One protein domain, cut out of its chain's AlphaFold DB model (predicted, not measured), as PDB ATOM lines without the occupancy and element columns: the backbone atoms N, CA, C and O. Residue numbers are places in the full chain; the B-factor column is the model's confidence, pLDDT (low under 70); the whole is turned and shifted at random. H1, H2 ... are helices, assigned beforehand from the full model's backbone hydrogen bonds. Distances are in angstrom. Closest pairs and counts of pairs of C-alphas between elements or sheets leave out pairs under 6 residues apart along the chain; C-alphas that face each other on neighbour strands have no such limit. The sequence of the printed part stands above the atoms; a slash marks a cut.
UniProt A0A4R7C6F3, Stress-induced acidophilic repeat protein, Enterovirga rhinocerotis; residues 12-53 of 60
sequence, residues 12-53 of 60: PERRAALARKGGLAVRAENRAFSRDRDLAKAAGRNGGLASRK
ATOM      1  N   PRO A  12       7.343 -22.862  -4.917       89.50
ATOM      2  CA  PRO A  12       6.702 -22.782  -6.230       89.50
ATOM      3  C   PRO A  12       7.703 -22.746  -7.392       89.50
ATOM      4  O   PRO A  12       7.529 -23.451  -8.386       89.50
ATOM      5  N   GLU A  13       8.801 -22.011  -7.233       92.75
ATOM      6  CA  GLU A  13       9.846 -21.830  -8.244       92.75
ATOM      7  C   GLU A  13      10.603 -23.140  -8.476       92.75
ATOM      8  O   GLU A  13      10.776 -23.580  -9.615       92.75
ATOM      9  N   ARG A  14      11.004 -23.822  -7.391       91.06
ATOM     10  CA  ARG A  14      11.677 -25.129  -7.469       91.06
ATOM     11  C   ARG A  14      10.766 -26.193  -8.067       91.06
ATOM     12  O   ARG A  14      11.220 -27.006  -8.873       91.06
ATOM     13  N   ARG A  15       9.478 -26.166  -7.719       91.25
ATOM     14  CA  ARG A  15       8.461 -27.065  -8.276       91.25
ATOM     15  C   ARG A  15       8.307 -26.858  -9.782       91.25
ATOM     16  O   ARG A  15       8.353 -27.829 -10.533       91.25
ATOM     17  N   ALA A  16       8.189 -25.609 -10.230       87.94
ATOM     18  CA  ALA A  16       8.071 -25.268 -11.646       87.94
ATOM     19  C   ALA A  16       9.329 -25.656 -12.440       87.94
ATOM     20  O   ALA A  16       9.228 -26.243 -13.519       87.94
ATOM     21  N   ALA A  17      10.519 -25.390 -11.890       90.69
ATOM     22  CA  ALA A  17      11.785 -25.765 -12.512       90.69
ATOM     23  C   ALA A  17      11.916 -27.287 -12.689       90.69
ATOM     24  O   ALA A  17      12.314 -27.755 -13.756       90.69
ATOM     25  N   LEU A  18      11.547 -28.070 -11.672       86.31
ATOM     26  CA  LEU A  18      11.580 -29.531 -11.736       86.31
ATOM     27  C   LEU A  18      10.500 -30.106 -12.662       86.31
ATOM     28  O   LEU A  18      10.807 -31.010 -13.435       86.31
ATOM     29  N   ALA A  19       9.281 -29.556 -12.659       85.56
ATOM     30  CA  ALA A  19       8.242 -29.937 -13.619       85.56
ATOM     31  C   ALA A  19       8.702 -29.700 -15.070       85.56
ATOM     32  O   ALA A  19       8.574 -30.590 -15.912       85.56
ATOM     33  N   ARG A  20       9.313 -28.535 -15.350       85.88
ATOM     34  CA  ARG A  20       9.919 -28.240 -16.663       85.88
ATOM     35  C   ARG A  20      11.015 -29.240 -17.011       85.88
ATOM     36  O   ARG A  20      10.995 -29.777 -18.112       85.88
ATOM     37  N   LYS A  21      11.946 -29.522 -16.093       86.81
ATOM     38  CA  LYS A  21      13.017 -30.508 -16.324       86.81
ATOM     39  C   LYS A  21      12.465 -31.905 -16.613       86.81
ATOM     40  O   LYS A  21      12.938 -32.540 -17.547       86.81
ATOM     41  N   GLY A  22      11.441 -32.348 -15.884       78.44
ATOM     42  CA  GLY A  22      10.768 -33.623 -16.140       78.44
ATOM     43  C   GLY A  22      10.168 -33.702 -17.548       78.44
ATOM     44  O   GLY A  22      10.354 -34.699 -18.239       78.44
ATOM     45  N   GLY A  23       9.527 -32.626 -18.021       74.12
ATOM     46  CA  GLY A  23       8.998 -32.551 -19.389       74.12
ATOM     47  C   GLY A  23      10.075 -32.462 -20.482       74.12
ATOM     48  O   GLY A  23       9.854 -32.917 -21.604       74.12
ATOM     49  N   LEU A  24      11.245 -31.897 -20.166       79.06
ATOM     50  CA  LEU A  24      12.381 -31.784 -21.090       79.06
ATOM     51  C   LEU A  24      13.243 -33.049 -21.156       79.06
ATOM     52  O   LEU A  24      13.894 -33.265 -22.173       79.06
ATOM     53  N   ALA A  25      13.240 -33.885 -20.113       81.94
ATOM     54  CA  ALA A  25      13.993 -35.141 -20.077       81.94
ATOM     55  C   ALA A  25      13.581 -36.113 -21.200       81.94
ATOM     56  O   ALA A  25      14.374 -36.948 -21.630       81.94
ATOM     57  N   VAL A  26      12.355 -35.975 -21.713       78.25
ATOM     58  CA  VAL A  26      11.881 -36.703 -22.887       78.25
ATOM     59  C   VAL A  26      12.165 -35.871 -24.143       78.25
ATOM     60  O   VAL A  26      11.585 -34.792 -24.332       78.25
ATOM     61  N   ARG A  27      13.050 -36.389 -25.012       82.12
ATOM     62  CA  ARG A  27      13.323 -35.832 -26.354       82.12
ATOM     63  C   ARG A  27      12.015 -35.562 -27.093       82.12
ATOM     64  O   ARG A  27      11.071 -36.332 -26.927       82.12
ATOM     65  N   ALA A  28      11.953 -34.503 -27.899       80.81
ATOM     66  CA  ALA A  28      10.708 -34.057 -28.527       80.81
ATOM     67  C   ALA A  28      10.036 -35.178 -29.335       80.81
ATOM     68  O   ALA A  28       8.856 -35.448 -29.132       80.81
ATOM     69  N   GLU A  29      10.827 -35.903 -30.123       81.81
ATOM     70  CA  GLU A  29      10.415 -37.073 -30.913       81.81
ATOM     71  C   GLU A  29       9.752 -38.181 -30.070       81.81
ATOM     72  O   GLU A  29       8.893 -38.913 -30.552       81.81
ATOM     73  N   ASN A  30      10.134 -38.295 -28.793       81.56
ATOM     74  CA  ASN A  30       9.688 -39.354 -27.892       81.56
ATOM     75  C   ASN A  30       8.537 -38.949 -26.965       81.56
ATOM     76  O   ASN A  30       8.085 -39.760 -26.155       81.56
ATOM     77  N   ARG A  31       8.054 -37.708 -27.050       82.81
ATOM     78  CA  ARG A  31       6.937 -37.241 -26.222       82.81
ATOM     79  C   ARG A  31       5.647 -37.940 -26.643       82.81
ATOM     80  O   ARG A  31       5.408 -38.128 -27.832       82.81
ATOM     81  N   ALA A  32       4.776 -38.255 -25.682       75.88
ATOM     82  CA  ALA A  32       3.485 -38.899 -25.958       75.88
ATOM     83  C   ALA A  32       2.670 -38.136 -27.023       75.88
ATOM     84  O   ALA A  32       2.124 -38.748 -27.929       75.88
ATOM     85  N   PHE A  33       2.699 -36.798 -26.980       72.19
ATOM     86  CA  PHE A  33       2.045 -35.914 -27.954       72.19
ATOM     87  C   PHE A  33       2.563 -36.061 -29.395       72.19
ATOM     88  O   PHE A  33       1.819 -35.789 -30.331       72.19
ATOM     89  N   SER A  34       3.825 -36.461 -29.567       79.62
ATOM     90  CA  SER A  34       4.480 -36.624 -30.870       79.62
ATOM     91  C   SER A  34       4.427 -38.063 -31.383       79.62
ATOM     92  O   SER A  34       4.543 -38.272 -32.585       79.62
ATOM     93  N   ARG A  35       4.250 -39.049 -30.492       80.69
ATOM     94  CA  ARG A  35       4.232 -40.476 -30.848       80.69
ATOM     95  C   ARG A  35       2.834 -41.033 -31.094       80.69
ATOM     96  O   ARG A  35       2.665 -41.814 -32.020       80.69
ATOM     97  N   ASP A  36       1.863 -40.679 -30.254       89.50
ATOM     98  CA  ASP A  36       0.538 -41.301 -30.268       89.50
ATOM     99  C   ASP A  36      -0.536 -40.315 -29.775       89.50
ATOM    100  O   ASP A  36      -0.563 -39.888 -28.614       89.50
ATOM    101  N   ARG A  37      -1.446 -39.954 -30.686       88.50
ATOM    102  CA  ARG A  37      -2.529 -39.001 -30.414       88.50
ATOM    103  C   ARG A  37      -3.529 -39.538 -29.390       88.50
ATOM    104  O   ARG A  37      -4.041 -38.744 -28.595       88.50
ATOM    105  N   ASP A  38      -3.793 -40.839 -29.378       90.50
ATOM    106  CA  ASP A  38      -4.758 -41.450 -28.466       90.50
ATOM    107  C   ASP A  38      -4.185 -41.549 -27.054       90.50
ATOM    108  O   ASP A  38      -4.864 -41.191 -26.085       90.50
ATOM    109  N   LEU A  39      -2.901 -41.898 -26.932       87.50
ATOM    110  CA  LEU A  39      -2.190 -41.858 -25.653       87.50
ATOM    111  C   LEU A  39      -2.181 -40.442 -25.057       87.50
ATOM    112  O   LEU A  39      -2.475 -40.258 -23.872       87.50
ATOM    113  N   ALA A  40      -1.886 -39.427 -25.873       87.50
ATOM    114  CA  ALA A  40      -1.905 -38.031 -25.441       87.50
ATOM    115  C   ALA A  40      -3.302 -37.593 -24.969       87.50
ATOM    116  O   ALA A  40      -3.441 -36.944 -23.927       87.50
ATOM    117  N   LYS A  41      -4.349 -37.993 -25.700       91.19
ATOM    118  CA  LYS A  41      -5.748 -37.717 -25.349       91.19
ATOM    119  C   LYS A  41      -6.145 -38.390 -24.033       91.19
ATOM    120  O   LYS A  41      -6.763 -37.745 -23.183       91.19
ATOM    121  N   ALA A  42      -5.763 -39.651 -23.833       91.00
ATOM    122  CA  ALA A  42      -6.020 -40.389 -22.599       91.00
ATOM    123  C   ALA A  42      -5.303 -39.757 -21.393       91.00
ATOM    124  O   ALA A  42      -5.931 -39.510 -20.360       91.00
ATOM    125  N   ALA A  43      -4.019 -39.414 -21.539       87.50
ATOM    126  CA  ALA A  43      -3.245 -38.736 -20.502       87.50
ATOM    127  C   ALA A  43      -3.847 -37.366 -20.136       87.50
ATOM    128  O   ALA A  43      -4.010 -37.060 -18.952       87.50
ATOM    129  N   GLY A  44      -4.250 -36.574 -21.135       87.81
ATOM    130  CA  GLY A  44      -4.922 -35.289 -20.929       87.81
ATOM    131  C   GLY A  44      -6.255 -35.427 -20.189       87.81
ATOM    132  O   GLY A  44      -6.506 -34.699 -19.226       87.81
ATOM    133  N   ARG A  45      -7.084 -36.410 -20.571       92.69
ATOM    134  CA  ARG A  45      -8.345 -36.712 -19.873       92.69
ATOM    135  C   ARG A  45      -8.096 -37.067 -18.408       92.69
ATOM    136  O   ARG A  45      -8.744 -36.496 -17.533       92.69
ATOM    137  N   ASN A  46      -7.146 -37.960 -18.132       90.06
ATOM    138  CA  ASN A  46      -6.810 -38.378 -16.769       90.06
ATOM    139  C   ASN A  46      -6.300 -37.209 -15.913       90.06
ATOM    140  O   ASN A  46      -6.739 -37.049 -14.775       90.06
ATOM    141  N   GLY A  47      -5.437 -36.353 -16.471       86.00
ATOM    142  CA  GLY A  47      -4.965 -35.142 -15.797       86.00
ATOM    143  C   GLY A  47      -6.105 -34.182 -15.449       86.00
ATOM    144  O   GLY A  47      -6.208 -33.732 -14.310       86.00
ATOM    145  N   GLY A  48      -7.023 -33.940 -16.392       87.62
ATOM    146  CA  GLY A  48      -8.205 -33.107 -16.156       87.62
ATOM    147  C   GLY A  48      -9.123 -33.664 -15.061       87.62
ATOM    148  O   GLY A  48      -9.612 -32.911 -14.223       87.62
ATOM    149  N   LEU A  49      -9.321 -34.986 -15.012       88.69
ATOM    150  CA  LEU A  49     -10.092 -35.636 -13.946       88.69
ATOM    151  C   LEU A  49      -9.415 -35.510 -12.573       88.69
ATOM    152  O   LEU A  49     -10.104 -35.300 -11.576       88.69
ATOM    153  N   ALA A  50      -8.084 -35.605 -12.512       80.69
ATOM    154  CA  ALA A  50      -7.327 -35.436 -11.273       80.69
ATOM    155  C   ALA A  50      -7.382 -33.987 -10.757       80.69
ATOM    156  O   ALA A  50      -7.592 -33.768  -9.564       80.69
ATOM    157  N   SER A  51      -7.267 -32.998 -11.649       76.62
ATOM    158  CA  SER A  51      -7.376 -31.576 -11.297       76.62
ATOM    159  C   SER A  51      -8.787 -31.168 -10.870       76.62
ATOM    160  O   SER A  51      -8.932 -30.293 -10.026       76.62
ATOM    161  N   ARG A  52      -9.835 -31.836 -11.368       73.56
ATOM    162  CA  ARG A  52     -11.220 -31.602 -10.915       73.56
ATOM    163  C   ARG A  52     -11.473 -32.006  -9.455       73.56
ATOM    164  O   ARG A  52     -12.553 -31.719  -8.952       73.56
ATOM    165  N   LYS A  53     -10.516 -32.645  -8.770       64.31
ATOM    166  CA  LYS A  53     -10.625 -33.004  -7.344       64.31
ATOM    167  C   LYS A  53     -10.070 -31.955  -6.370       64.31
ATOM    168  O   LYS A  53     -10.118 -32.199  -5.168       64.31
TER     169      LYS A  53
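AT A GLANCE: This is residues 12 to 53 of the 60 residues of the protein "Stress-induced acidophilic repeat protein" of Enterovirga rhinocerotis (UniProt A0A4R7C6F3). Two long helices, H1 and H3, make the arms of a flat, open U, with the link after H1 and the short helix H2 as its base. H3 folds back in nearly the reverse direction to H1, but the two arms stay apart and the space between them is empty. The printed part has 42 residues with three named helices in the order H1, H2, H3 and no named strand; the class is all helix, with 32 of the 42 printed residues in helices. The whole is loose, with a radius of gyration of the C-alphas of 12.3 A, and the C-alphas span 32 by 31 by 6 A along their three main axes.

IN THESE COORDINATES: H1 takes residues 12 to 24, from C-alpha 12 at (6.702, -22.782, -6.230) to C-alpha 24 at (12.381, -31.784, -21.090), 18.3 A from first to last C-alpha. H2 takes four residues, 32 to 35, and begins with C-alpha 32 at (3.485, -38.899, -25.958). H3, the longest helix with 15 residues, takes residues 37 to 51 and is 21.1 A from first to last C-alpha. It ends at Ser 51, with C-alpha 51 at (-7.376, -31.576, -11.297).

HOW THE PARTS SIT: H1 touches no helix and is apart from both H2 and H3. A short link of 7 residues leads from H1 to H2. A tight link of one residue, Asp 36, joins H2 to H3. H2 and H3 touch only at the corner by this link, with 4 pairs of C-alphas within 8 A; H3 does so with residues 39 to 40 alone. Their closest C-alphas, those of Phe 33 and Ala 40, are 5.1 A apart, and the centres of the two helices are 12.6 A apart. In H1 and H3 every pair of O of residue i and N of residue i+4 is within hydrogen-bond range. H2 is too short for such a pair, but its one pair of O of residue i and N of residue i+3 is within range.

THE WHOLE: The outline is flat. The two C-alphas farthest apart are those of Glu 29 and Lys 53, 31.9 A, while the first and last printed C-alphas, those of Pro 12 and Lys 53, are 20.1 A apart. Residues 12 to 22 of H1 stand free, as do residues 24 to 30, residues 34 to 39, of which 37 to 39 belong to H3, and residues 45 to 53, of which 45 to 51 belong to H3. The printed part has no cut, and neither link is long. The mean pLDDT of the printed part is 84.2, and one residue, Lys 53, is under 70.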